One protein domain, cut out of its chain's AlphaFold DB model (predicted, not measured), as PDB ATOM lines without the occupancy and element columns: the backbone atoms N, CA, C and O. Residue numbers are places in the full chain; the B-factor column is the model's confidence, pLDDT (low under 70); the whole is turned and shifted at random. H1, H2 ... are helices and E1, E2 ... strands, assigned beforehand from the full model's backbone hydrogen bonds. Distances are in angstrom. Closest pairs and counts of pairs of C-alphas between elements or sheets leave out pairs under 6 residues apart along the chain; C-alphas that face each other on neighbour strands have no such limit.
ATOM      1  N   ALA A   3     -29.190 -41.032  32.940       41.94
ATOM      2  CA  ALA A   3     -29.236 -42.162  32.021       41.94
ATOM      3  C   ALA A   3     -30.634 -42.247  31.390       41.94
ATOM      4  O   ALA A   3     -31.639 -42.135  32.088       41.94
ATOM      5  N   THR A   4     -30.716 -42.445  30.079       41.19
ATOM      6  CA  THR A   4     -31.995 -42.601  29.369       41.19
ATOM      7  C   THR A   4     -32.235 -44.089  29.130       41.19
ATOM      8  O   THR A   4     -31.379 -44.757  28.562       41.19
ATOM      9  N   ILE A   5     -33.382 -44.619  29.563       42.94
ATOM     10  CA  ILE A   5     -33.783 -46.010  29.292       42.94
ATOM     11  C   ILE A   5     -34.844 -45.992  28.190       42.94
ATOM     12  O   ILE A   5     -35.855 -45.311  28.323       42.94
ATOM     13  N   THR A   6     -34.650 -46.742  27.111       43.00
ATOM     14  CA  THR A   6     -35.639 -46.902  26.037       43.00
ATOM     15  C   THR A   6     -36.313 -48.267  26.152       43.00
ATOM     16  O   THR A   6     -35.656 -49.295  26.256       43.00
ATOM     17  N   THR A   7     -37.649 -48.304  26.143       39.06
ATOM     18  CA  THR A   7     -38.401 -49.556  25.975       39.06
ATOM     19  C   THR A   7     -38.763 -49.712  24.505       39.06
ATOM     20  O   THR A   7     -39.608 -48.976  23.987       39.06
ATOM     21  N   SER A   8     -38.109 -50.650  23.827       38.22
ATOM     22  CA  SER A   8     -38.439 -51.058  22.467       38.22
ATOM     23  C   SER A   8     -39.669 -51.971  22.493       38.22
ATOM     24  O   SER A   8     -39.627 -52.999  23.159       38.22
ATOM     25  N   ASP A   9     -40.697 -51.612  21.722       39.84
ATOM     26  CA  ASP A   9     -41.878 -52.414  21.353       39.84
ATOM     27  C   ASP A   9     -43.207 -52.069  22.070       39.84
ATOM     28  O   ASP A   9     -43.381 -52.204  23.278       39.84
ATOM     29  N   ARG A  10     -44.193 -51.619  21.276       42.06
ATOM     30  CA  ARG A  10     -45.576 -51.346  21.721       42.06
ATOM     31  C   ARG A  10     -46.424 -52.619  21.809       42.06
ATOM     32  O   ARG A  10     -47.532 -52.563  22.342       42.06
ATOM     33  N   THR A  11     -45.950 -53.738  21.260       40.62
ATOM     34  CA  THR A  11     -46.735 -54.974  21.123       40.62
ATOM     35  C   THR A  11     -46.401 -56.031  22.170       40.62
ATOM     36  O   THR A  11     -47.255 -56.858  22.494       40.62
ATOM     37  N   THR A  12     -45.225 -55.951  22.795       38.81
ATOM     38  CA  THR A  12     -44.812 -56.844  23.878       38.81
ATOM     39  C   THR A  12     -44.588 -56.040  25.164       38.81
ATOM     40  O   THR A  12     -43.822 -55.088  25.212       38.81
ATOM     41  N   LYS A  13     -45.305 -56.378  26.245       37.59
ATOM     42  CA  LYS A  13     -45.194 -55.712  27.564       37.59
ATOM     43  C   LYS A  13     -43.898 -56.092  28.312       37.59
ATOM     44  O   LYS A  13     -43.955 -56.407  29.498       37.59
ATOM     45  N   GLN A  14     -42.748 -56.130  27.643       37.09
ATOM     46  CA  GLN A  14     -41.452 -56.320  28.300       37.09
ATOM     47  C   GLN A  14     -40.674 -55.005  28.291       37.09
ATOM     48  O   GLN A  14     -40.579 -54.334  27.269       37.09
ATOM     49  N   CYS A  15     -40.124 -54.617  29.446       40.28
ATOM     50  CA  CYS A  15     -39.143 -53.538  29.496       40.28
ATOM     51  C   CYS A  15     -37.910 -53.967  28.690       40.28
ATOM     52  O   CYS A  15     -37.312 -54.997  29.000       40.28
ATOM     53  N   GLY A  16     -37.552 -53.191  27.665       51.44
ATOM     54  CA  GLY A  16     -36.330 -53.403  26.888       51.44
ATOM     55  C   GLY A  16     -35.056 -53.240  27.735       51.44
ATOM     56  O   GLY A  16     -35.112 -52.653  28.823       51.44
ATOM     57  N   PRO A  17     -33.911 -53.777  27.275       61.00
ATOM     58  CA  PRO A  17     -32.624 -53.587  27.939       61.00
ATOM     59  C   PRO A  17     -32.233 -52.102  27.962       61.00
ATOM     60  O   PRO A  17     -32.644 -51.323  27.108       61.00
ATOM     61  N   ILE A  18     -31.409 -51.696  28.932       60.56
ATOM     62  CA  ILE A  18     -30.788 -50.368  28.894       60.56
ATOM     63  C   ILE A  18     -29.768 -50.382  27.748       60.56
ATOM     64  O   ILE A  18     -28.847 -51.193  27.752       60.56
ATOM     65  N   GLU A  19     -29.940 -49.510  26.759       60.72
ATOM     66  CA  GLU A  19     -29.092 -49.507  25.559       60.72
ATOM     67  C   GLU A  19     -27.921 -48.524  25.669       60.72
ATOM     68  O   GLU A  19     -26.857 -48.748  25.092       60.72
ATOM     69  N   ARG A  20     -28.084 -47.426  26.423       64.94
ATOM     70  CA  ARG A  20     -27.034 -46.416  26.593       64.94
ATOM     71  C   ARG A  20     -27.191 -45.628  27.888       64.94
ATOM     72  O   ARG A  20     -28.297 -45.331  28.323       64.94
ATOM     73  N   ALA A  21     -26.063 -45.241  28.476       67.25
ATOM     74  CA  ALA A  21     -26.006 -44.325  29.606       67.25
ATOM     75  C   ALA A  21     -25.177 -43.097  29.224       67.25
ATOM     76  O   ALA A  21     -24.113 -43.233  28.620       67.25
ATOM     77  N   GLU A  22     -25.648 -41.900  29.570       73.69
ATOM     78  CA  GLU A  22     -24.888 -40.669  29.359       73.69
ATOM     79  C   GLU A  22     -24.534 -40.023  30.701       73.69
ATOM     80  O   GLU A  22     -25.339 -39.926  31.633       73.69
ATOM     81  N   PHE A  23     -23.286 -39.586  30.821       69.56
ATOM     82  CA  PHE A  23     -22.867 -38.732  31.918       69.56
ATOM     83  C   PHE A  23     -22.883 -37.282  31.444       69.56
ATOM     84  O   PHE A  23     -22.166 -36.906  30.516       69.56
ATOM     85  N   ILE A  24     -23.709 -36.481  32.115       67.88
ATOM     86  CA  ILE A  24     -23.806 -35.041  31.911       67.88
ATOM     87  C   ILE A  24     -23.214 -34.367  33.149       67.88
ATOM     88  O   ILE A  24     -23.816 -34.421  34.224       67.88
ATOM     89  N   GLY A  25     -22.029 -33.774  32.997       61.19
ATOM     90  CA  GLY A  25     -21.330 -33.035  34.049       61.19
ATOM     91  C   GLY A  25     -21.008 -31.603  33.627       61.19
ATOM     92  O   GLY A  25     -20.823 -31.322  32.442       61.19
ATOM     93  N   SER A  26     -20.936 -30.689  34.597       50.97
ATOM     94  CA  SER A  26     -20.462 -29.323  34.364       50.97
ATOM     95  C   SER A  26     -18.942 -29.311  34.203       50.97
ATOM     96  O   SER A  26     -18.222 -29.890  35.020       50.97
ATOM     97  N   HIS A  27     -18.441 -28.624  33.175       44.16
ATOM     98  CA  HIS A  27     -17.004 -28.445  32.974       44.16
ATOM     99  C   HIS A  27     -16.387 -27.740  34.198       44.16
ATOM    100  O   HIS A  27     -16.731 -26.600  34.500       44.16
ATOM    101  N   GLY A  28     -15.506 -28.437  34.922       52.09
ATOM    102  CA  GLY A  28     -14.844 -27.927  36.132       52.09
ATOM    103  C   GLY A  28     -14.576 -28.996  37.195       52.09
ATOM    104  O   GLY A  28     -13.589 -28.896  37.922       52.09
ATOM    105  N   GLU A  29     -15.370 -30.071  37.227       52.25
ATOM    106  CA  GLU A  29     -15.085 -31.262  38.042       52.25
ATOM    107  C   GLU A  29     -13.996 -32.116  37.371       52.25
ATOM    108  O   GLU A  29     -14.228 -33.201  36.849       52.25
ATOM    109  N   SER A  30     -12.772 -31.594  37.360       48.22
ATOM    110  CA  SER A  30     -11.578 -32.208  36.759       48.22
ATOM    111  C   SER A  30     -11.104 -33.505  37.436       48.22
ATOM    112  O   SER A  30     -10.120 -34.088  36.994       48.22
ATOM    113  N   ASN A  31     -11.811 -33.989  38.461       59.19
ATOM    114  CA  ASN A  31     -11.454 -35.201  39.206       59.19
ATOM    115  C   ASN A  31     -12.417 -36.374  38.998       59.19
ATOM    116  O   ASN A  31     -12.253 -37.409  39.649       59.19
ATOM    117  N   LEU A  32     -13.426 -36.250  38.129       66.44
ATOM    118  CA  LEU A  32     -14.285 -37.393  37.843       66.44
ATOM    119  C   LEU A  32     -13.568 -38.347  36.877       66.44
ATOM    120  O   LEU A  32     -13.526 -38.119  35.670       66.44
ATOM    121  N   ASP A  33     -12.986 -39.413  37.423       78.88
ATOM    122  CA  ASP A  33     -12.399 -40.501  36.643       78.88
ATOM    123  C   ASP A  33     -13.519 -41.240  35.884       78.88
ATOM    124  O   ASP A  33     -14.286 -42.019  36.458       78.88
ATOM    125  N   LEU A  34     -13.646 -40.943  34.588       77.69
ATOM    126  CA  LEU A  34     -14.640 -41.551  33.700       77.69
ATOM    127  C   LEU A  34     -14.429 -43.057  33.544       77.69
ATOM    128  O   LEU A  34     -15.414 -43.785  33.448       77.69
ATOM    129  N   ASP A  35     -13.184 -43.536  33.575       79.62
ATOM    130  CA  ASP A  35     -12.888 -44.968  33.504       79.62
ATOM    131  C   ASP A  35     -13.307 -45.668  34.791       79.62
ATOM    132  O   ASP A  35     -13.750 -46.819  34.768       79.62
ATOM    133  N   LYS A  36     -13.178 -44.980  35.931       79.25
ATOM    134  CA  LYS A  36     -13.776 -45.431  37.185       79.25
ATOM    135  C   LYS A  36     -15.289 -45.483  37.024       79.25
ATOM    136  O   LYS A  36     -15.829 -46.577  37.080       79.25
ATOM    137  N   LEU A  37     -15.969 -44.376  36.714       76.38
ATOM    138  CA  LEU A  37     -17.433 -44.346  36.551       76.38
ATOM    139  C   LEU A  37     -17.953 -45.417  35.568       76.38
ATOM    140  O   LEU A  37     -18.962 -46.063  35.833       76.38
ATOM    141  N   GLN A  38     -17.259 -45.643  34.453       82.12
ATOM    142  CA  GLN A  38     -17.590 -46.680  33.479       82.12
ATOM    143  C   GLN A  38     -17.460 -48.092  34.064       82.12
ATOM    144  O   GLN A  38     -18.344 -48.919  33.841       82.12
ATOM    145  N   ARG A  39     -16.377 -48.384  34.800       77.44
ATOM    146  CA  ARG A  39     -16.210 -49.664  35.513       77.44
ATOM    147  C   ARG A  39     -17.334 -49.867  36.524       77.44
ATOM    148  O   ARG A  39     -17.986 -50.901  36.504       77.44
ATOM    149  N   GLN A  40     -17.611 -48.829  37.305       72.81
ATOM    150  CA  GLN A  40     -18.670 -48.799  38.305       72.81
ATOM    151  C   GLN A  40     -20.051 -49.088  37.717       72.81
ATOM    152  O   GLN A  40     -20.816 -49.895  38.238       72.81
ATOM    153  N   PHE A  41     -20.362 -48.448  36.594       75.69
ATOM    154  CA  PHE A  41     -21.620 -48.651  35.897       75.69
ATOM    155  C   PHE A  41     -21.720 -50.057  35.291       75.69
ATOM    156  O   PHE A  41     -22.771 -50.686  35.384       75.69
ATOM    157  N   ASN A  42     -20.622 -50.575  34.728       78.12
ATOM    158  CA  ASN A  42     -20.556 -51.917  34.141       78.12
ATOM    159  C   ASN A  42     -20.761 -53.049  35.156       78.12
ATOM    160  O   ASN A  42     -21.198 -54.125  34.760       78.12
ATOM    161  N   GLU A  43     -20.456 -52.845  36.438       75.19
ATOM    162  CA  GLU A  43     -20.736 -53.849  37.476       75.19
ATOM    163  C   GLU A  43     -22.238 -54.074  37.672       75.19
ATOM    164  O   GLU A  43     -22.674 -55.196  37.928       75.19
ATOM    165  N   ILE A  44     -23.035 -53.013  37.524       71.62
ATOM    166  CA  ILE A  44     -24.495 -53.063  37.661       71.62
ATOM    167  C   ILE A  44     -25.139 -53.422  36.317       71.62
ATOM    168  O   ILE A  44     -26.086 -54.206  36.261       71.62
ATOM    169  N   TYR A  45     -24.609 -52.860  35.232       74.12
ATOM    170  CA  TYR A  45     -25.131 -53.005  33.881       74.12
ATOM    171  C   TYR A  45     -24.027 -53.459  32.916       74.12
ATOM    172  O   TYR A  45     -23.470 -52.645  32.169       74.12
ATOM    173  N   PRO A  46     -23.677 -54.758  32.927       76.19
ATOM    174  CA  PRO A  46     -22.583 -55.273  32.119       76.19
ATOM    175  C   PRO A  46     -22.848 -55.068  30.627       76.19
ATOM    176  O   PRO A  46     -23.908 -55.415  30.110       76.19
ATOM    177  N   GLY A  47     -21.850 -54.515  29.934       76.50
ATOM    178  CA  GLY A  47     -21.894 -54.280  28.490       76.50
ATOM    179  C   GLY A  47     -22.409 -52.902  28.069       76.50
ATOM    180  O   GLY A  47     -22.453 -52.634  26.871       76.50
ATOM    181  N   ILE A  48     -22.748 -52.010  29.009       76.56
ATOM    182  CA  ILE A  48     -23.223 -50.660  28.681       76.56
ATOM    183  C   ILE A  48     -22.106 -49.633  28.828       76.56
ATOM    184  O   ILE A  48     -21.632 -49.342  29.926       76.56
ATOM    185  N   SER A  49     -21.740 -48.989  27.720       75.69
ATOM    186  CA  SER A  49     -20.811 -47.864  27.779       75.69
ATOM    187  C   SER A  49     -21.511 -46.578  28.242       75.69
ATOM    188  O   SER A  49     -22.491 -46.132  27.642       75.69
ATOM    189  N   VAL A  50     -20.985 -45.977  29.310       75.88
ATOM    190  CA  VAL A  50     -21.288 -44.623  29.765       75.88
ATOM    191  C   VAL A  50     -20.549 -43.643  28.864       75.88
ATOM    192  O   VAL A  50     -19.326 -43.525  28.917       75.88
ATOM    193  N   GLN A  51     -21.290 -42.903  28.048       75.94
ATOM    194  CA  GLN A  51     -20.705 -41.858  27.217       75.94
ATOM    195  C   GLN A  51     -20.682 -40.536  27.981       75.94
ATOM    196  O   GLN A  51     -21.711 -40.059  28.458       75.94
ATOM    197  N   SER A  52     -19.502 -39.929  28.095       68.00
ATOM    198  CA  SER A  52     -19.375 -38.576  28.631       68.00
ATOM    199  C   SER A  52     -19.694 -37.562  27.541       68.00
ATOM    200  O   SER A  52     -19.033 -37.543  26.501       68.00
ATOM    201  N   ARG A  53     -20.677 -36.691  27.781       68.75
ATOM    202  CA  ARG A  53     -20.842 -35.466  26.992       68.75
ATOM    203  C   ARG A  53     -20.438 -34.286  27.865       68.75
ATOM    204  O   ARG A  53     -21.104 -33.960  28.845       68.75
ATOM    205  N   SER A  54     -19.335 -33.635  27.498       56.94
ATOM    206  CA  SER A  54     -18.950 -32.362  28.109       56.94
ATOM    207  C   SER A  54     -19.913 -31.279  27.625       56.94
ATOM    208  O   SER A  54     -20.000 -31.024  26.422       56.94
ATOM    209  N   ILE A  55     -20.589 -30.622  28.560       54.97
ATOM    210  CA  ILE A  55     -21.343 -29.401  28.296       54.97
ATOM    211  C   ILE A  55     -20.376 -28.216  28.427       54.97
ATOM    212  O   ILE A  55     -19.912 -27.891  29.521       54.97
ATOM    213  N   GLN A  56     -20.034 -27.587  27.301       46.28
ATOM    214  CA  GLN A  56     -19.277 -26.336  27.253       46.28
ATOM    215  C   GLN A  56     -20.210 -25.125  27.376       46.28
ATOM    216  O   GLN A  56     -21.077 -24.883  26.530       46.28
ATOM    217  N   LYS A  57     -19.971 -24.298  28.396       42.25
ATOM    218  CA  LYS A  57     -20.515 -22.942  28.464       42.25
ATOM    219  C   LYS A  57     -19.630 -22.045  27.587       42.25
ATOM    220  O   LYS A  57     -18.597 -21.570  28.044       42.25
ATOM    221  N   GLN A  58     -19.952 -21.904  26.301       42.09
ATOM    222  CA  GLN A  58     -19.278 -20.917  25.449       42.09
ATOM    223  C   GLN A  58     -19.891 -19.541  25.713       42.09
ATOM    224  O   GLN A  58     -21.084 -19.352  25.496       42.09
ATOM    225  N   GLU A  59     -19.076 -18.602  26.199       45.59
ATOM    226  CA  GLU A  59     -19.507 -17.237  26.533       45.59
ATOM    227  C   GLU A  59     -19.855 -16.387  25.302       45.59
ATOM    228  O   GLU A  59     -20.568 -15.405  25.450       45.59
ATOM    229  N   ASP A  60     -19.478 -16.795  24.087       45.84
ATOM    230  CA  ASP A  60     -19.769 -16.032  22.872       45.84
ATOM    231  C   ASP A  60     -20.144 -16.951  21.689       45.84
ATOM    232  O   ASP A  60     -19.299 -17.679  21.169       45.84
ATOM    233  N   ARG A  61     -21.405 -16.831  21.219       40.12
ATOM    234  CA  ARG A  61     -22.074 -17.422  20.020       40.12
ATOM    235  C   ARG A  61     -22.958 -18.683  20.206       40.12
ATOM    236  O   ARG A  61     -22.521 -19.818  20.069       40.12
ATOM    237  N   GLU A  62     -24.257 -18.419  20.386       42.69
ATOM    238  CA  GLU A  62     -25.489 -19.079  19.872       42.69
ATOM    239  C   GLU A  62     -25.715 -20.608  19.886       42.69
ATOM    240  O   GLU A  62     -26.799 -21.043  19.497       42.69
ATOM    241  N   LYS A  63     -24.814 -21.460  20.383       43.91
ATOM    242  CA  LYS A  63     -25.163 -22.869  20.669       43.91
ATOM    243  C   LYS A  63     -24.741 -23.259  22.076       43.91
ATOM    244  O   LYS A  63     -23.725 -23.911  22.291       43.91
ATOM    245  N   THR A  64     -25.550 -22.849  23.046       40.28
ATOM    246  CA  THR A  64     -25.427 -23.274  24.440       40.28
ATOM    247  C   THR A  64     -25.631 -24.782  24.535       40.28
ATOM    248  O   THR A  64     -26.686 -25.298  24.179       40.28
ATOM    249  N   THR A  65     -24.627 -25.499  25.043       53.09
ATOM    250  CA  THR A  65     -24.763 -26.919  25.403       53.09
ATOM    251  C   THR A  65     -25.335 -27.102  26.810       53.09
ATOM    252  O   THR A  65     -25.242 -28.191  27.353       53.09
ATOM    253  N   GLU A  66     -25.908 -26.059  27.422       70.50
ATOM    254  CA  GLU A  66     -26.525 -26.151  28.747       70.50
ATOM    255  C   GLU A  66     -27.581 -27.261  28.786       70.50
ATOM    256  O   GLU A  66     -28.281 -27.510  27.803       70.50
ATOM    257  N   LEU A  67     -27.690 -27.945  29.928       75.75
ATOM    258  CA  LEU A  67     -28.737 -28.936  30.135       75.75
ATOM    259  C   LEU A  67     -30.085 -28.205  30.164       75.75
ATOM    260  O   LEU A  67     -30.506 -27.693  31.198       75.75
ATOM    261  N   THR A  68     -30.738 -28.149  29.010       83.88
ATOM    262  CA  THR A  68     -32.077 -27.592  28.826       83.88
ATOM    263  C   THR A  68     -33.075 -28.707  28.525       83.88
ATOM    264  O   THR A  68     -32.696 -29.838  28.199       83.88
ATOM    265  N   ILE A  69     -34.370 -28.388  28.593       82.06
ATOM    266  CA  ILE A  69     -35.432 -29.302  28.154       82.06
ATOM    267  C   ILE A  69     -35.233 -29.668  26.675       82.06
ATOM    268  O   ILE A  69     -35.335 -30.839  26.322       82.06
ATOM    269  N   GLU A  70     -34.883 -28.699  25.824       83.88
ATOM    270  CA  GLU A  70     -34.632 -28.927  24.396       83.88
ATOM    271  C   GLU A  70     -33.463 -29.892  24.173       83.88
ATOM    272  O   GLU A  70     -33.592 -30.857  23.420       83.88
ATOM    273  N   THR A  71     -32.343 -29.698  24.876       82.69
ATOM    274  CA  THR A  71     -31.188 -30.603  24.788       82.69
ATOM    275  C   THR A  71     -31.559 -32.013  25.241       82.69
ATOM    276  O   THR A  71     -31.192 -32.978  24.576       82.69
ATOM    277  N   LEU A  72     -32.333 -32.154  26.320       82.50
ATOM    278  CA  LEU A  72     -32.774 -33.457  26.819       82.50
ATOM    279  C   LEU A  72     -33.744 -34.154  25.847       82.50
ATOM    280  O   LEU A  72     -33.630 -35.357  25.611       82.50
ATOM    281  N   LEU A  73     -34.658 -33.401  25.229       83.19
ATOM    282  CA  LEU A  73     -35.559 -33.909  24.193       83.19
ATOM    283  C   LEU A  73     -34.802 -34.327  22.934       83.19
ATOM    284  O   LEU A  73     -35.102 -35.383  22.379       83.19
ATOM    285  N   LYS A  74     -33.818 -33.532  22.509       83.94
ATOM    286  CA  LYS A  74     -32.973 -33.837  21.357       83.94
ATOM    287  C   LYS A  74     -32.161 -35.104  21.591       83.94
ATOM    288  O   LYS A  74     -32.138 -35.961  20.716       83.94
ATOM    289  N   LEU A  75     -31.566 -35.257  22.778       80.25
ATOM    290  CA  LEU A  75     -30.882 -36.491  23.162       80.25
ATOM    291  C   LEU A  75     -31.839 -37.677  23.040       80.25
ATOM    292  O   LEU A  75     -31.521 -38.625  22.338       80.25
ATOM    293  N   ALA A  76     -33.042 -37.585  23.614       74.06
ATOM    294  CA  ALA A  76     -34.050 -38.641  23.506       74.06
ATOM    295  C   ALA A  76     -34.487 -38.942  22.051       74.06
ATOM    296  O   ALA A  76     -34.776 -40.093  21.732       74.06
ATOM    297  N   GLN A  77     -34.541 -37.935  21.171       78.44
ATOM    298  CA  GLN A  77     -34.901 -38.091  19.754       78.44
ATOM    299  C   GLN A  77     -33.781 -38.719  18.914       78.44
ATOM    300  O   GLN A  77     -34.075 -39.597  18.104       78.44
ATOM    301  N   GLU A  78     -32.519 -38.314  19.117       78.31
ATOM    302  CA  GLU A  78     -31.347 -38.874  18.419       78.31
ATOM    303  C   GLU A  78     -31.339 -40.413  18.526       78.31
ATOM    304  O   GLU A  78     -31.128 -41.103  17.526       78.31
ATOM    305  N   TYR A  79     -31.700 -40.961  19.693       64.81
ATOM    306  CA  TYR A  79     -31.825 -42.409  19.903       64.81
ATOM    307  C   TYR A  79     -32.907 -43.077  19.059       64.81
ATOM    308  O   TYR A  79     -32.663 -44.131  18.473       64.81
ATOM    309  N   GLN A  80     -34.100 -42.479  18.985       66.50
ATOM    310  CA  GLN A  80     -35.203 -43.064  18.217       66.50
ATOM    311  C   GLN A  80     -34.826 -43.200  16.738       66.50
ATOM    312  O   GLN A  80     -35.159 -44.201  16.108       66.50
ATOM    313  N   LEU A 273     -55.963 -42.780  51.802       94.94
ATOM    314  CA  LEU A 273     -55.788 -43.457  50.524       94.94
ATOM    315  C   LEU A 273     -56.739 -42.907  49.444       94.94
ATOM    316  O   LEU A 273     -56.303 -42.630  48.327       94.94
ATOM    317  N   PHE A 274     -58.021 -42.686  49.750       95.38
ATOM    318  CA  PHE A 274     -58.957 -42.099  48.786       95.38
ATOM    319  C   PHE A 274     -58.607 -40.654  48.419       95.38
ATOM    320  O   PHE A 274     -58.724 -40.286  47.244       95.38
ATOM    321  N   ARG A 275     -58.146 -39.836  49.376       94.81
ATOM    322  CA  ARG A 275     -57.639 -38.484  49.086       94.81
ATOM    323  C   ARG A 275     -56.436 -38.538  48.151       94.81
ATOM    324  O   ARG A 275     -56.422 -37.821  47.147       94.81
ATOM    325  N   LEU A 276     -55.472 -39.415  48.422       93.31
ATOM    326  CA  LEU A 276     -54.290 -39.605  47.585       93.31
ATOM    327  C   LEU A 276     -54.665 -40.097  46.180       93.31
ATOM    328  O   LEU A 276     -54.234 -39.510  45.189       93.31
ATOM    329  N   ILE A 277     -55.560 -41.082  46.062       95.12
ATOM    330  CA  ILE A 277     -56.079 -41.559  44.770       95.12
ATOM    331  C   ILE A 277     -56.790 -40.431  44.010       95.12
ATOM    332  O   ILE A 277     -56.640 -40.298  42.794       95.12
ATOM    333  N   LYS A 278     -57.548 -39.571  44.699       95.25
ATOM    334  CA  LYS A 278     -58.183 -38.396  44.085       95.25
ATOM    335  C   LYS A 278     -57.136 -37.405  43.564       95.25
ATOM    336  O   LYS A 278     -57.281 -36.939  42.431       95.25
ATOM    337  N   LYS A 279     -56.075 -37.123  44.334       90.94
ATOM    338  CA  LYS A 279     -54.927 -36.291  43.908       90.94
ATOM    339  C   LYS A 279     -54.241 -36.899  42.671       90.94
ATOM    340  O   LYS A 279     -54.029 -36.196  41.679       90.94
ATOM    341  N   VAL A 280     -54.013 -38.213  42.666       91.56
ATOM    342  CA  VAL A 280     -53.476 -38.968  41.520       91.56
ATOM    343  C   VAL A 280     -54.372 -38.838  40.284       91.56
ATOM    344  O   VAL A 280     -53.894 -38.490  39.207       91.56
ATOM    345  N   ASN A 281     -55.683 -39.044  40.419       91.94
ATOM    346  CA  ASN A 281     -56.626 -38.964  39.298       91.94
ATOM    347  C   ASN A 281     -56.771 -37.542  38.735       91.94
ATOM    348  O   ASN A 281     -57.000 -37.368  37.537       91.94
ATOM    349  N   ASN A 282     -56.672 -36.519  39.586       90.25
ATOM    350  CA  ASN A 282     -56.632 -35.125  39.144       90.25
ATOM    351  C   ASN A 282     -55.355 -34.851  38.335       90.25
ATOM    352  O   ASN A 282     -55.428 -34.253  37.263       90.25
ATOM    353  N   THR A 283     -54.210 -35.354  38.807       88.12
ATOM    354  CA  THR A 283     -52.919 -35.234  38.112       88.12
ATOM    355  C   THR A 283     -52.946 -35.946  36.761       88.12
ATOM    356  O   THR A 283     -52.590 -35.349  35.750       88.12
ATOM    357  N   ALA A 284     -53.471 -37.174  36.712       89.25
ATOM    358  CA  ALA A 284     -53.637 -37.946  35.479       89.25
ATOM    359  C   ALA A 284     -54.485 -37.205  34.430       89.25
ATOM    360  O   ALA A 284     -54.157 -37.187  33.245       89.25
ATOM    361  N   ARG A 285     -55.547 -36.512  34.864       89.38
ATOM    362  CA  ARG A 285     -56.349 -35.653  33.978       89.38
ATOM    363  C   ARG A 285     -55.561 -34.457  33.442       89.38
ATOM    364  O   ARG A 285     -55.748 -34.097  32.284       89.38
ATOM    365  N   ALA A 286     -54.685 -33.859  34.248       87.31
ATOM    366  CA  ALA A 286     -53.884 -32.702  33.843       87.31
ATOM    367  C   ALA A 286     -52.809 -33.036  32.789       87.31
ATOM    368  O   ALA A 286     -52.441 -32.164  31.996       87.31
ATOM    369  N   ILE A 287     -52.332 -34.285  32.760       90.00
ATOM    370  CA  ILE A 287     -51.315 -34.784  31.815       90.00
ATOM    371  C   ILE A 287     -51.904 -35.518  30.603       90.00
ATOM    372  O   ILE A 287     -51.162 -35.975  29.732       90.00
ATOM    373  N   LYS A 288     -53.230 -35.656  30.544       93.06
ATOM    374  CA  LYS A 288     -53.907 -36.420  29.500       93.06
ATOM    375  C   LYS A 288     -53.548 -35.899  28.108       93.06
ATOM    376  O   LYS A 288     -53.695 -34.707  27.842       93.06
ATOM    377  N   ASN A 289     -53.138 -36.802  27.216       91.56
ATOM    378  CA  ASN A 289     -52.701 -36.504  25.846       91.56
ATOM    379  C   ASN A 289     -51.540 -35.493  25.749       91.56
ATOM    380  O   ASN A 289     -51.409 -34.813  24.732       91.56
ATOM    381  N   LYS A 290     -50.713 -35.372  26.792       89.31
ATOM    382  CA  LYS A 290     -49.499 -34.550  26.772       89.31
ATOM    383  C   LYS A 290     -48.259 -35.433  26.735       89.31
ATOM    384  O   LYS A 290     -48.284 -36.560  27.231       89.31
ATOM    385  N   ASP A 291     -47.187 -34.910  26.157       88.75
ATOM    386  CA  ASP A 291     -45.873 -35.542  26.207       88.75
ATOM    387  C   ASP A 291     -45.224 -35.264  27.557       88.75
ATOM    388  O   ASP A 291     -45.215 -34.126  28.037       88.75
ATOM    389  N   ILE A 292     -44.686 -36.309  28.181       89.75
ATOM    390  CA  ILE A 292     -44.089 -36.215  29.509       89.75
ATOM    391  C   ILE A 292     -42.630 -36.673  29.495       89.75
ATOM    392  O   ILE A 292     -42.268 -37.653  28.840       89.75
ATOM    393  N   ILE A 293     -41.793 -35.984  30.268       90.50
ATOM    394  CA  ILE A 293     -40.478 -36.466  30.690       90.50
ATOM    395  C   ILE A 293     -40.632 -36.961  32.124       90.50
ATOM    396  O   ILE A 293     -40.957 -36.185  33.022       90.50
ATOM    397  N   PHE A 294     -40.427 -38.260  32.331       90.56
ATOM    398  CA  PHE A 294     -40.687 -38.923  33.605       90.56
ATOM    399  C   PHE A 294     -39.375 -39.231  34.326       90.56
ATOM    400  O   PHE A 294     -38.619 -40.099  33.893       90.56
ATOM    401  N   PHE A 295     -39.079 -38.509  35.405       90.56
ATOM    402  CA  PHE A 295     -37.821 -38.659  36.135       90.56
ATOM    403  C   PHE A 295     -37.907 -39.819  37.121       90.56
ATOM    404  O   PHE A 295     -38.763 -39.807  37.991       90.56
ATOM    405  N   LEU A 296     -36.992 -40.783  37.015       89.75
ATOM    406  CA  LEU A 296     -36.889 -41.985  37.844       89.75
ATOM    407  C   LEU A 296     -35.578 -41.985  38.633       89.75
ATOM    408  O   LEU A 296     -34.577 -41.438  38.183       89.75
ATOM    409  N   GLY A 297     -35.547 -42.617  39.805       88.31
ATOM    410  CA  GLY A 297     -34.332 -42.703  40.622       88.31
ATOM    411  C   GLY A 297     -34.616 -42.835  42.114       88.31
ATOM    412  O   GLY A 297     -35.720 -42.538  42.575       88.31
ATOM    413  N   LEU A 298     -33.608 -43.262  42.876       85.56
ATOM    414  CA  LEU A 298     -33.698 -43.420  44.334       85.56
ATOM    415  C   LEU A 298     -34.078 -42.098  45.032       85.56
ATOM    416  O   LEU A 298     -33.880 -40.999  44.494       85.56
ATOM    417  N   THR A 299     -34.610 -42.182  46.250       83.31
ATOM    418  CA  THR A 299     -34.766 -41.002  47.115       83.31
ATOM    419  C   THR A 299     -33.411 -40.315  47.312       83.31
ATOM    420  O   THR A 299     -32.389 -40.966  47.518       83.31
ATOM    421  N   GLY A 300     -33.380 -38.987  47.174       83.56
ATOM    422  CA  GLY A 300     -32.140 -38.205  47.250       83.56
ATOM    423  C   GLY A 300     -31.254 -38.246  45.997       83.56
ATOM    424  O   GLY A 300     -30.177 -37.654  46.008       83.56
ATOM    425  N   SER A 301     -31.684 -38.874  44.892       86.31
ATOM    426  CA  SER A 301     -30.879 -38.901  43.660       86.31
ATOM    427  C   SER A 301     -30.786 -37.552  42.928       86.31
ATOM    428  O   SER A 301     -29.981 -37.409  42.010       86.31
ATOM    429  N   GLY A 302     -31.579 -36.558  43.345       87.88
ATOM    430  CA  GLY A 302     -31.599 -35.212  42.766       87.88
ATOM    431  C   GLY A 302     -32.673 -34.990  41.695       87.88
ATOM    432  O   GLY A 302     -32.561 -34.029  40.938       87.88
ATOM    433  N   LYS A 303     -33.704 -35.845  41.615       89.00
ATOM    434  CA  LYS A 303     -34.821 -35.716  40.651       89.00
ATOM    435  C   LYS A 303     -35.508 -34.351  40.728       89.00
ATOM    436  O   LYS A 303     -35.410 -33.570  39.787       89.00
ATOM    437  N   SER A 304     -36.108 -34.026  41.875       86.56
ATOM    438  CA  SER A 304     -36.817 -32.762  42.097       86.56
ATOM    439  C   SER A 304     -35.896 -31.556  41.890       86.56
ATOM    440  O   SER A 304     -36.276 -30.588  41.237       86.56
ATOM    441  N   THR A 305     -34.645 -31.634  42.358       87.38
ATOM    442  CA  THR A 305     -33.619 -30.601  42.134       87.38
ATOM    443  C   THR A 305     -33.351 -30.374  40.643       87.38
ATOM    444  O   THR A 305     -33.282 -29.230  40.200       87.38
ATOM    445  N   THR A 306     -33.246 -31.452  39.860       88.25
ATOM    446  CA  THR A 306     -33.042 -31.395  38.404       88.25
ATOM    447  C   THR A 306     -34.257 -30.794  37.704       88.25
ATOM    448  O   THR A 306     -34.096 -29.947  36.832       88.25
ATOM    449  N   ILE A 307     -35.472 -31.174  38.109       89.62
ATOM    450  CA  ILE A 307     -36.714 -30.613  37.561       89.62
ATOM    451  C   ILE A 307     -36.787 -29.109  37.826       89.62
ATOM    452  O   ILE A 307     -37.073 -28.344  36.911       89.62
ATOM    453  N   HIS A 308     -36.479 -28.672  39.048       86.75
ATOM    454  CA  HIS A 308     -36.431 -27.251  39.391       86.75
ATOM    455  C   HIS A 308     -35.416 -26.485  38.544       86.75
ATOM    456  O   HIS A 308     -35.741 -25.422  38.017       86.75
ATOM    457  N   PHE A 309     -34.215 -27.042  38.378       87.12
ATOM    458  CA  PHE A 309     -33.186 -26.464  37.519       87.12
ATOM    459  C   PHE A 309     -33.665 -26.336  36.063       87.12
ATOM    460  O   PHE A 309     -33.589 -25.254  35.488       87.12
ATOM    461  N   LEU A 310     -34.235 -27.405  35.495       86.06
ATOM    462  CA  LEU A 310     -34.775 -27.422  34.128       86.06
ATOM    463  C   LEU A 310     -35.965 -26.475  33.937       86.06
ATOM    464  O   LEU A 310     -36.155 -25.945  32.847       86.06
ATOM    465  N   ALA A 311     -36.748 -26.244  34.990       83.62
ATOM    466  CA  ALA A 311     -37.837 -25.273  35.006       83.62
ATOM    467  C   ALA A 311     -37.351 -23.819  35.186       83.62
ATOM    468  O   ALA A 311     -38.174 -22.914  35.298       83.62
ATOM    469  N   GLY A 312     -36.037 -23.575  35.258       83.56
ATOM    470  CA  GLY A 312     -35.467 -22.238  35.429       83.56
ATOM    471  C   GLY A 312     -35.569 -21.688  36.855       83.56
ATOM    472  O   GLY A 312     -35.422 -20.483  37.065       83.56
ATOM    473  N   SER A 313     -35.818 -22.539  37.858       83.62
ATOM    474  CA  SER A 313     -35.821 -22.107  39.260       83.62
ATOM    475  C   SER A 313     -34.429 -21.610  39.662       83.62
ATOM    476  O   SER A 313     -33.417 -22.269  39.411       83.62
ATOM    477  N   LYS A 314     -34.359 -20.466  40.352       86.00
ATOM    478  CA  LYS A 314     -33.099 -19.976  40.924       86.00
ATOM    479  C   LYS A 314     -32.687 -20.880  42.081       86.00
ATOM    480  O   LYS A 314     -33.405 -20.955  43.074       86.00
ATOM    481  N   MET A 315     -31.536 -21.533  41.971       84.12
ATOM    482  CA  MET A 315     -31.017 -22.433  43.003       84.12
ATOM    483  C   MET A 315     -30.086 -21.679  43.962       84.12
ATOM    484  O   MET A 315     -29.312 -20.825  43.530       84.12
ATOM    485  N   ILE A 316     -30.157 -21.991  45.254       88.19
ATOM    486  CA  ILE A 316     -29.272 -21.459  46.294       88.19
ATOM    487  C   ILE A 316     -28.684 -22.584  47.140       88.19
ATOM    488  O   ILE A 316     -29.319 -23.612  47.374       88.19
ATOM    489  N   GLU A 317     -27.459 -22.376  47.614       85.56
ATOM    490  CA  GLU A 317     -26.854 -23.242  48.618       85.56
ATOM    491  C   GLU A 317     -27.442 -22.907  49.997       85.56
ATOM    492  O   GLU A 317     -27.501 -21.753  50.418       85.56
ATOM    493  N   THR A 318     -27.910 -23.935  50.690       84.94
ATOM    494  CA  THR A 318     -28.575 -23.883  51.994       84.94
ATOM    495  C   THR A 318     -27.950 -24.931  52.903       84.94
ATOM    496  O   THR A 318     -27.415 -25.924  52.422       84.94
ATOM    497  N   LYS A 319     -27.983 -24.731  54.223       81.00
ATOM    498  CA  LYS A 319     -27.546 -25.759  55.176       81.00
ATOM    499  C   LYS A 319     -28.757 -26.444  55.786       81.00
ATOM    500  O   LYS A 319     -29.461 -25.834  56.583       81.00
ATOM    501  N   VAL A 320     -28.942 -27.718  55.464       74.38
ATOM    502  CA  VAL A 320     -29.983 -28.574  56.041       74.38
ATOM    503  C   VAL A 320     -29.301 -29.571  56.970       74.38
ATOM    504  O   VAL A 320     -28.427 -30.324  56.544       74.38
ATOM    505  N   LYS A 321     -29.641 -29.546  58.265       77.75
ATOM    506  CA  LYS A 321     -29.018 -30.405  59.300       77.75
ATOM    507  C   LYS A 321     -27.478 -30.324  59.324       77.75
ATOM    508  O   LYS A 321     -26.791 -31.310  59.571       77.75
ATOM    509  N   GLY A 322     -26.929 -29.142  59.035       81.12
ATOM    510  CA  GLY A 322     -25.482 -28.901  58.985       81.12
ATOM    511  C   GLY A 322     -24.785 -29.349  57.694       81.12
ATOM    512  O   GLY A 322     -23.590 -29.093  57.550       81.12
ATOM    513  N   LEU A 323     -25.506 -29.953  56.746       69.50
ATOM    514  CA  LEU A 323     -24.992 -30.349  55.436       69.50
ATOM    515  C   LEU A 323     -25.364 -29.307  54.379       69.50
ATOM    516  O   LEU A 323     -26.489 -28.806  54.366       69.50
ATOM    517  N   ASN A 324     -24.431 -28.997  53.479       75.00
ATOM    518  CA  ASN A 324     -24.712 -28.125  52.342       75.00
ATOM    519  C   ASN A 324     -25.656 -28.840  51.362       75.00
ATOM    520  O   ASN A 324     -25.408 -29.974  50.946       75.00
ATOM    521  N   HIS A 325     -26.732 -28.157  50.998       78.69
ATOM    522  CA  HIS A 325     -27.810 -28.618  50.142       78.69
ATOM    523  C   HIS A 325     -28.140 -27.536  49.108       78.69
ATOM    524  O   HIS A 325     -28.174 -26.353  49.436       78.69
ATOM    525  N   ILE A 326     -28.418 -27.922  47.864       80.06
ATOM    526  CA  ILE A 326     -28.848 -26.986  46.819       80.06
ATOM    527  C   ILE A 326     -30.373 -27.045  46.718       80.06
ATOM    528  O   ILE A 326     -30.931 -28.070  46.325       80.06
ATOM    529  N   ALA A 327     -31.044 -25.951  47.072       81.56
ATOM    530  CA  ALA A 327     -32.503 -25.843  47.085       81.56
ATOM    531  C   ALA A 327     -32.986 -24.691  46.185       81.56
ATOM    532  O   ALA A 327     -32.265 -23.706  46.008       81.56
ATOM    533  N   PRO A 328     -34.191 -24.778  45.599       80.25
ATOM    534  CA  PRO A 328     -34.775 -23.655  44.873       80.25
ATOM    535  C   PRO A 328     -35.110 -22.502  45.839       80.25
ATOM    536  O   PRO A 328     -35.737 -22.714  46.872       80.25
ATOM    537  N   LEU A 329     -34.722 -21.273  45.487       76.25
ATOM    538  CA  LEU A 329     -35.033 -20.047  46.236       76.25
ATOM    539  C   LEU A 329     -36.525 -19.695  46.150       76.25
ATOM    540  O   LEU A 329     -37.106 -19.212  47.115       76.25
ATOM    541  N   ILE A 330     -37.133 -19.908  44.978       66.56
ATOM    542  CA  ILE A 330     -38.548 -19.647  44.694       66.56
ATOM    543  C   ILE A 330     -39.051 -20.770  43.784       66.56
ATOM    544  O   ILE A 330     -38.449 -21.050  42.747       66.56
ATOM    545  N   LYS A 331     -40.162 -21.408  44.163       55.00
ATOM    546  CA  LYS A 331     -40.841 -22.423  43.348       55.00
ATOM    547  C   LYS A 331     -41.654 -21.732  42.252       55.00
ATOM    548  O   LYS A 331     -42.853 -21.536  42.399       55.00
ATOM    549  N   ILE A 332     -40.997 -21.338  41.163       49.56
ATOM    550  CA  ILE A 332     -41.689 -20.920  39.939       49.56
ATOM    551  C   ILE A 332     -41.893 -22.186  39.108       49.56
ATOM    552  O   ILE A 332     -40.934 -22.729  38.569       49.56
ATOM    553  N   ILE A 333     -43.122 -22.696  39.044       52.53
ATOM    554  CA  ILE A 333     -43.483 -23.761  38.101       52.53
ATOM    555  C   ILE A 333     -44.668 -23.267  37.275       52.53
ATOM    556  O   ILE A 333     -45.788 -23.730  37.444       52.53
ATOM    557  N   ASN A 334     -44.403 -22.317  36.380       46.62
ATOM    558  CA  ASN A 334     -45.233 -22.113  35.198       46.62
ATOM    559  C   ASN A 334     -44.419 -22.577  33.990       46.62
ATOM    560  O   ASN A 334     -43.703 -21.809  33.357       46.62
ATOM    561  N   LEU A 335     -44.518 -23.874  33.687       52.41
ATOM    562  CA  LEU A 335     -43.957 -24.469  32.466       52.41
ATOM    563  C   LEU A 335     -44.654 -23.958  31.190       52.41
ATOM    564  O   LEU A 335     -44.181 -24.226  30.091       52.41
ATOM    565  N   GLU A 336     -45.763 -23.224  31.326       49.31
ATOM    566  CA  GLU A 336     -46.470 -22.603  30.202       49.31
ATOM    567  C   GLU A 336     -45.699 -21.404  29.612       49.31
ATOM    568  O   GLU A 336     -45.831 -21.138  28.419       49.31
ATOM    569  N   ASP A 337     -44.821 -20.753  30.390       41.91
ATOM    570  CA  ASP A 337     -44.178 -19.484  30.005       41.91
ATOM    571  C   ASP A 337     -42.774 -19.627  29.383       41.91
ATOM    572  O   ASP A 337     -42.221 -18.651  28.879       41.91
ATOM    573  N   ILE A 338     -42.179 -20.827  29.369       48.50
ATOM    574  CA  ILE A 338     -40.833 -21.033  28.788       48.50
ATOM    575  C   ILE A 338     -40.883 -21.086  27.246       48.50
ATOM    576  O   ILE A 338     -39.883 -20.837  26.577       48.50
ATOM    577  N   ASN A 339     -42.060 -21.314  26.656       41.75
ATOM    578  CA  ASN A 339     -42.225 -21.460  25.210       41.75
ATOM    579  C   ASN A 339     -42.731 -20.173  24.544       41.75
ATOM    580  O   ASN A 339     -43.819 -20.119  23.962       41.75
ATOM    581  N   GLY A 340     -41.896 -19.135  24.559       42.47
ATOM    582  CA  GLY A 340     -42.004 -18.062  23.579       42.47
ATOM    583  C   GLY A 340     -41.762 -18.636  22.182       42.47
ATOM    584  O   GLY A 340     -40.620 -18.850  21.803       42.47
ATOM    585  N   SER A 341     -42.837 -18.863  21.421       45.03
ATOM    586  CA  SER A 341     -42.847 -19.323  20.020       45.03
ATOM    587  C   SER A 341     -42.875 -20.846  19.772       45.03
ATOM    588  O   SER A 341     -41.963 -21.438  19.206       45.03
ATOM    589  N   SER A 342     -44.065 -21.415  19.987       48.12
ATOM    590  CA  SER A 342     -44.684 -22.495  19.192       48.12
ATOM    591  C   SER A 342     -44.280 -23.967  19.421       48.12
ATOM    592  O   SER A 342     -43.159 -24.383  19.169       48.12
ATOM    593  N   LYS A 343     -45.342 -24.742  19.709       53.34
ATOM    594  CA  LYS A 343     -45.574 -26.185  19.503       53.34
ATOM    595  C   LYS A 343     -44.863 -27.156  20.454       53.34
ATOM    596  O   LYS A 343     -43.701 -27.472  20.284       53.34
ATOM    597  N   GLU A 344     -45.692 -27.709  21.345       62.12
ATOM    598  CA  GLU A 344     -45.467 -28.853  22.247       62.12
ATOM    599  C   GLU A 344     -44.963 -28.472  23.648       62.12
ATOM    600  O   GLU A 344     -43.777 -28.355  23.937       62.12
ATOM    601  N   SER A 345     -45.925 -28.269  24.557       78.50
ATOM    602  CA  SER A 345     -45.670 -28.190  25.994       78.50
ATOM    603  C   SER A 345     -45.357 -29.594  26.518       78.50
ATOM    604  O   SER A 345     -46.265 -30.421  26.646       78.50
ATOM    605  N   VAL A 346     -44.090 -29.865  26.818       87.19
ATOM    606  CA  VAL A 346     -43.686 -31.097  27.504       87.19
ATOM    607  C   VAL A 346     -43.816 -30.898  29.011       87.19
ATOM    608  O   VAL A 346     -43.412 -29.866  29.543       87.19
ATOM    609  N   ILE A 347     -44.378 -31.881  29.713       89.06
ATOM    610  CA  ILE A 347     -44.487 -31.853  31.174       89.06
ATOM    611  C   ILE A 347     -43.304 -32.592  31.791       89.06
ATOM    612  O   ILE A 347     -43.030 -33.740  31.448       89.06
ATOM    613  N   LEU A 348     -42.628 -31.952  32.745       90.62
ATOM    614  CA  LEU A 348     -41.655 -32.616  33.610       90.62
ATOM    615  C   LEU A 348     -42.398 -33.239  34.795       90.62
ATOM    616  O   LEU A 348     -43.063 -32.536  35.554       90.62
ATOM    617  N   CYS A 349     -42.294 -34.554  34.949       89.38
ATOM    618  CA  CYS A 349     -42.948 -35.298  36.015       89.38
ATOM    619  C   CYS A 349     -41.906 -35.853  36.986       89.38
ATOM    620  O   CYS A 349     -41.033 -36.628  36.590       89.38
ATOM    621  N   ASP A 350     -42.030 -35.477  38.257       90.00
ATOM    622  CA  ASP A 350     -41.251 -36.065  39.346       90.00
ATOM    623  C   ASP A 350     -41.883 -37.396  39.756       90.00
ATOM    624  O   ASP A 350     -43.093 -37.452  40.000       90.00
ATOM    625  N   SER A 351     -41.093 -38.470  39.812       86.81
ATOM    626  CA  SER A 351     -41.560 -39.724  40.395       86.81
ATOM    627  C   SER A 351     -41.240 -39.766  41.889       86.81
ATOM    628  O   SER A 351     -40.212 -39.236  42.325       86.81
ATOM    629  N   PRO A 352     -42.035 -40.506  42.673       84.25
ATOM    630  CA  PRO A 352     -41.600 -40.988  43.976       84.25
ATOM    631  C   PRO A 352     -40.223 -41.649  43.872       84.25
ATOM    632  O   PRO A 352     -39.881 -42.249  42.843       84.25
ATOM    633  N   GLY A 353     -39.405 -41.508  44.915       78.44
ATOM    634  CA  GLY A 353     -38.167 -42.270  44.993       78.44
ATOM    635  C   GLY A 353     -38.466 -43.761  45.097       78.44
ATOM    636  O   GLY A 353     -39.450 -44.161  45.716       78.44
ATOM    637  N   PHE A 354     -37.624 -44.600  44.492       74.69
ATOM    638  CA  PHE A 354     -37.686 -46.029  44.793       74.69
ATOM    639  C   PHE A 354     -37.485 -46.237  46.300       74.69
ATOM    640  O   PHE A 354     -36.644 -45.561  46.896       74.69
ATOM    641  N   GLU A 355     -38.260 -47.155  46.881       67.81
ATOM    642  CA  GLU A 355     -38.262 -47.468  48.321       67.81
ATOM    643  C   GLU A 355     -38.695 -46.306  49.235       67.81
ATOM    644  O   GLU A 355     -38.469 -46.345  50.447       67.81
ATOM    645  N   ASP A 356     -39.357 -45.278  48.690       69.06
ATOM    646  CA  ASP A 356     -40.001 -44.245  49.500       69.06
ATOM    647  C   ASP A 356     -41.221 -44.828  50.231       69.06
ATOM    648  O   ASP A 356     -42.335 -44.889  49.713       69.06
ATOM    649  N   THR A 357     -40.980 -45.319  51.446       63.75
ATOM    650  CA  THR A 357     -41.958 -46.022  52.285       63.75
ATOM    651  C   THR A 357     -42.553 -45.095  53.339       63.75
ATOM    652  O   THR A 357     -42.589 -45.406  54.528       63.75
ATOM    653  N   SER A 358     -43.088 -43.956  52.899       81.25
ATOM    654  CA  SER A 358     -43.806 -43.006  53.766       81.25
ATOM    655  C   SER A 358     -45.159 -43.540  54.301       81.25
ATOM    656  O   SER A 358     -45.936 -42.795  54.890       81.25
ATOM    657  N   GLY A 359     -45.444 -44.832  54.115       88.12
ATOM    658  CA  GLY A 359     -46.656 -45.532  54.546       88.12
ATOM    659  C   GLY A 359     -47.260 -46.374  53.415       88.12
ATOM    660  O   GLY A 359     -46.995 -46.095  52.241       88.12
ATOM    661  N   PRO A 360     -48.068 -47.402  53.733       90.75
ATOM    662  CA  PRO A 360     -48.713 -48.236  52.719       90.75
ATOM    663  C   PRO A 360     -49.672 -47.438  51.821       90.75
ATOM    664  O   PRO A 360     -49.785 -47.731  50.635       90.75
ATOM    665  N   GLU A 361     -50.337 -46.403  52.338       93.12
ATOM    666  CA  GLU A 361     -51.244 -45.552  51.558       93.12
ATOM    667  C   GLU A 361     -50.490 -44.760  50.491       93.12
ATOM    668  O   GLU A 361     -50.929 -44.690  49.341       93.12
ATOM    669  N   ILE A 362     -49.346 -44.181  50.873       90.50
ATOM    670  CA  ILE A 362     -48.488 -43.407  49.974       90.50
ATOM    671  C   ILE A 362     -47.867 -44.330  48.926       90.50
ATOM    672  O   ILE A 362     -47.888 -43.984  47.749       90.50
ATOM    673  N   ASP A 363     -47.403 -45.520  49.309       90.69
ATOM    674  CA  ASP A 363     -46.861 -46.508  48.369       90.69
ATOM    675  C   ASP A 363     -47.904 -46.940  47.319       90.69
ATOM    676  O   ASP A 363     -47.662 -46.869  46.109       90.69
ATOM    677  N   ILE A 364     -49.127 -47.267  47.758       92.44
ATOM    678  CA  ILE A 364     -50.234 -47.597  46.849       92.44
ATOM    679  C   ILE A 364     -50.547 -46.414  45.922       92.44
ATOM    680  O   ILE A 364     -50.693 -46.596  44.709       92.44
ATOM    681  N   ALA A 365     -50.656 -45.199  46.464       92.44
ATOM    682  CA  ALA A 365     -50.951 -44.008  45.675       92.44
ATOM    683  C   ALA A 365     -49.851 -43.700  44.651       92.44
ATOM    684  O   ALA A 365     -50.155 -43.373  43.505       92.44
ATOM    685  N   ASN A 366     -48.589 -43.861  45.036       89.31
ATOM    686  CA  ASN A 366     -47.421 -43.698  44.180       89.31
ATOM    687  C   ASN A 366     -47.445 -44.690  43.012       89.31
ATOM    688  O   ASN A 366     -47.322 -44.283  41.852       89.31
ATOM    689  N   GLY A 367     -47.692 -45.975  43.293       90.94
ATOM    690  CA  GLY A 367     -47.832 -47.010  42.268       90.94
ATOM    691  C   GLY A 367     -48.981 -46.725  41.296       90.94
ATOM    692  O   GLY A 367     -48.803 -46.780  40.075       90.94
ATOM    693  N   LEU A 368     -50.152 -46.342  41.817       92.88
ATOM    694  CA  LEU A 368     -51.294 -45.928  40.994       92.88
ATOM    695  C   LEU A 368     -50.988 -44.673  40.168       92.88
ATOM    696  O   LEU A 368     -51.396 -44.591  39.008       92.88
ATOM    697  N   GLY A 369     -50.248 -43.725  40.740       90.69
ATOM    698  CA  GLY A 369     -49.767 -42.520  40.076       90.69
ATOM    699  C   GLY A 369     -48.973 -42.846  38.821       90.69
ATOM    700  O   GLY A 369     -49.348 -42.410  37.735       90.69
ATOM    701  N   ILE A 370     -47.943 -43.683  38.952       90.81
ATOM    702  CA  ILE A 370     -47.097 -44.116  37.831       90.81
ATOM    703  C   ILE A 370     -47.940 -44.780  36.734       90.81
ATOM    704  O   ILE A 370     -47.833 -44.423  35.559       90.81
ATOM    705  N   ILE A 371     -48.821 -45.716  37.108       92.56
ATOM    706  CA  ILE A 371     -49.673 -46.439  36.154       92.56
ATOM    707  C   ILE A 371     -50.592 -45.476  35.395       92.56
ATOM    708  O   ILE A 371     -50.708 -45.570  34.172       92.56
ATOM    709  N   ASN A 372     -51.252 -44.562  36.102       91.19
ATOM    710  CA  ASN A 372     -52.184 -43.617  35.493       91.19
ATOM    711  C   ASN A 372     -51.463 -42.608  34.597       91.19
ATOM    712  O   ASN A 372     -51.976 -42.263  33.535       91.19
ATOM    713  N   VAL A 373     -50.260 -42.186  34.992       88.56
ATOM    714  CA  VAL A 373     -49.421 -41.287  34.200       88.56
ATOM    715  C   VAL A 373     -49.063 -41.906  32.855       88.56
ATOM    716  O   VAL A 373     -49.315 -41.302  31.815       88.56
ATOM    717  N   ILE A 374     -48.567 -43.143  32.868       90.06
ATOM    718  CA  ILE A 374     -48.197 -43.866  31.647       90.06
ATOM    719  C   ILE A 374     -49.424 -44.114  30.756       90.06
ATOM    720  O   ILE A 374     -49.318 -44.022  29.536       90.06
ATOM    721  N   LYS A 375     -50.591 -44.410  31.343       93.19
ATOM    722  CA  LYS A 375     -51.820 -44.708  30.589       93.19
ATOM    723  C   LYS A 375     -52.455 -43.496  29.911       93.19
ATOM    724  O   LYS A 375     -53.021 -43.656  28.835       93.19
ATOM    725  N   GLU A 376     -52.441 -42.331  30.554       93.12
ATOM    726  CA  GLU A 376     -53.179 -41.155  30.071       93.12
ATOM    727  C   GLU A 376     -52.317 -40.195  29.233       93.12
ATOM    728  O   GLU A 376     -52.870 -39.387  28.482       93.12
ATOM    729  N   CYS A 377     -50.985 -40.249  29.345       92.25
ATOM    730  CA  CYS A 377     -50.088 -39.403  28.551       92.25
ATOM    731  C   CYS A 377     -50.095 -39.773  27.052       92.25
ATOM    732  O   CYS A 377     -50.444 -40.889  26.673       92.25
ATOM    733  N   ALA A 378     -49.705 -38.832  26.183       91.69
ATOM    734  CA  ALA A 378     -49.540 -39.104  24.749       91.69
ATOM    735  C   ALA A 378     -48.249 -39.885  24.467       91.69
ATOM    736  O   ALA A 378     -48.241 -40.847  23.695       91.69
ATOM    737  N   SER A 379     -47.157 -39.476  25.112       89.81
ATOM    738  CA  SER A 379     -45.884 -40.184  25.101       89.81
ATOM    739  C   SER A 379     -45.137 -39.963  26.412       89.81
ATOM    740  O   SER A 379     -45.289 -38.925  27.057       89.81
ATOM    741  N   VAL A 380     -44.317 -40.942  26.795       87.75
ATOM    742  CA  VAL A 380     -43.466 -40.891  27.985       87.75
ATOM    743  C   VAL A 380     -42.004 -41.062  27.590       87.75
ATOM    744  O   VAL A 380     -41.651 -41.982  26.853       87.75
ATOM    745  N   LYS A 381     -41.151 -40.169  28.094       88.94
ATOM    746  CA  LYS A 381     -39.691 -40.228  27.968       88.94
ATOM    747  C   LYS A 381     -39.088 -40.398  29.363       88.94
ATOM    748  O   LYS A 381     -38.970 -39.406  30.087       88.94
ATOM    749  N   PRO A 382     -38.770 -41.628  29.793       87.00
ATOM    750  CA  PRO A 382     -38.200 -41.844  31.114       87.00
ATOM    751  C   PRO A 382     -36.745 -41.353  31.170       87.00
ATOM    752  O   PRO A 382     -35.944 -41.624  30.276       87.00
ATOM    753  N   VAL A 383     -36.399 -40.647  32.245       87.62
ATOM    754  CA  VAL A 383     -35.049 -40.150  32.541       87.62
ATOM    755  C   VAL A 383     -34.635 -40.685  33.898       87.62
ATOM    756  O   VAL A 383     -35.230 -40.340  34.914       87.62
ATOM    757  N   VAL A 384     -33.599 -41.513  33.941       86.06
ATOM    758  CA  VAL A 384     -33.070 -42.059  35.189       86.06
ATOM    759  C   VAL A 384     -32.007 -41.127  35.745       86.06
ATOM    760  O   VAL A 384     -30.956 -40.911  35.146       86.06
ATOM    761  N   VAL A 385     -32.273 -40.585  36.926       85.69
ATOM    762  CA  VAL A 385     -31.361 -39.714  37.657       85.69
ATOM    763  C   VAL A 385     -30.619 -40.529  38.696       85.69
ATOM    764  O   VAL A 385     -31.207 -41.054  39.647       85.69
ATOM    765  N   ILE A 386     -29.303 -40.576  38.531       82.88
ATOM    766  CA  ILE A 386     -28.390 -41.248  39.445       82.88
ATOM    767  C   ILE A 386     -27.533 -40.175  40.120       82.88
ATOM    768  O   ILE A 386     -26.861 -39.374  39.455       82.88
ATOM    769  N   SER A 387     -27.575 -40.153  41.453       82.00
ATOM    770  CA  SER A 387     -26.687 -39.310  42.252       82.00
ATOM    771  C   SER A 387     -25.306 -39.937  42.289       82.00
ATOM    772  O   SER A 387     -25.162 -41.122  42.589       82.00
ATOM    773  N   TYR A 388     -24.289 -39.116  42.050       73.31
ATOM    774  CA  TYR A 388     -22.895 -39.529  42.161       73.31
ATOM    775  C   TYR A 388     -22.580 -40.112  43.548       73.31
ATOM    776  O   TYR A 388     -21.911 -41.133  43.653       73.31
ATOM    777  N   LYS A 389     -23.145 -39.536  44.620       68.75
ATOM    778  CA  LYS A 389     -22.972 -40.058  45.986       68.75
ATOM    779  C   LYS A 389     -23.667 -41.404  46.199       68.75
ATOM    780  O   LYS A 389     -23.172 -42.212  46.972       68.75
ATOM    781  N   SER A 390     -24.804 -41.642  45.541       64.31
ATOM    782  CA  SER A 390     -25.570 -42.895  45.675       64.31
ATOM    783  C   SER A 390     -24.903 -44.081  44.983       64.31
ATOM    784  O   SER A 390     -25.172 -45.216  45.354       64.31
ATOM    785  N   ILE A 391     -24.010 -43.825  44.023       63.91
ATOM    786  CA  ILE A 391     -23.102 -44.844  43.479       63.91
ATOM    787  C   ILE A 391     -22.144 -45.346  44.589       63.91
ATOM    788  O   ILE A 391     -21.750 -46.509  44.594       63.91
ATOM    789  N   GLY A 392     -21.889 -44.520  45.613       52.06
ATOM    790  CA  GLY A 392     -21.198 -44.881  46.853       52.06
ATOM    791  C   GLY A 392     -19.682 -45.053  46.714       52.06
ATOM    792  O   GLY A 392     -19.113 -44.934  45.633       52.06
TER     793      GLY A 392
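What this domain is: This is residues 3 to 80 and 273 to 392 of the 396 residues of the protein "Hypothetical protein" of Rotaria sp. Silwood2 (UniProt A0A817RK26). A small sheet of three parallel strands, E6 E3 E7, has H2 and H4 over one face, with the hairpin E4 and E5 beyond H4. Toward one end of the whole, H3 and H5 run side by side, H5 grazing the sheet; toward the other end lies a separate small unit of two parallel strands and a helix, E1, H1 and E2. The printed part has 198 residues, with elements in the order E1 H1 E2 H2 H3 E3 H4 E4 E5 E6 H5 E7 H6, and its class is mixed, helices and strands. It is compact, with a radius of gyration of the C-alphas of 18.0 A and spans of 50 by 43 by 40 A.

Where its parts are: The largest sheet has E6, residues 347 to 350, E3, residues 291 to 296, and E7, residues 379 to 385 and 19.2 A long. H2 is residues 69 to 80, 17.0 A, and H4 residues 303 to 310. H3, residues 273 to 286, spans 19.9 A; H5, residues 360 to 376, spans 24.1 A. E4 is residues 315 to 320 and E5 residues 323 to 328. E1, residues 21 to 26, begins at C-alpha 21 (-26.006, -44.325, 29.606); H1 is residues 34 to 44 and E2 residues 50 to 55. H6, residues 388 to 391, ends at C-alpha 391 (-23.102, -44.844, 43.479).

How they stand to each other: E3 is the inner strand, with N 294 and O 381 of E7 2.9 A apart and N 293 and O 347 of E6 2.8 A apart. H2 and H4 are on the same face, making two layers, helices on one face of a sheet, at heights of 9.9 A and 8.5 A over the sheet. H2 runs across the strands, at 86 degrees to E3 on the local plane; H4 only just stands up from the sheet, rising 41 degrees. E6, H5 and E7 form a split strand-helix-strand unit, with E3 between its strands and a right-handed crossover. H5 only grazes the sheet, with residues 370 to 376. H3 and H5 touch, the same way at a shallow tilt of 20 degrees; their closest C-alphas, Leu 273 and Glu 361, are 5.1 A apart. In the hairpin E4 and E5, antiparallel, N 318 and O 325 are 2.7 A apart; the closest C-alphas of H4 and E5, His 308 and Pro 328, are 6.8 A apart. E1, H1 and E2 form a strand-helix-strand unit, two parallel neighbour strands with a helix between them along the chain, its crossover right-handed; N 23 and O 51 are 2.9 A apart. E1 and E7 are apart. H6 is close to H1 but not clearly touching, with C-alphas Gln 40 and Ile 391 7.9 A apart. Every O i to N i+4 pair is within hydrogen-bond range in H3, H4 and H5, against 6 of 7 in H1 and 6 of 8 in H2; H6 is too short for such a pair.

The domain as a whole: The C-alphas farthest apart, those of Asp 60 and Phe 274, are 53.7 A apart. Residues 81 to 272 are not printed, and C-alphas 80 and 273 are 38.3 A apart across the cut. The links E2 to H2 and E5 to E6 are long. Residues 9 to 14 stand free. Mean pLDDT of the printed part is 73.8, with 68 residues under 70, among them residues 3 to 21 and 330 to 344.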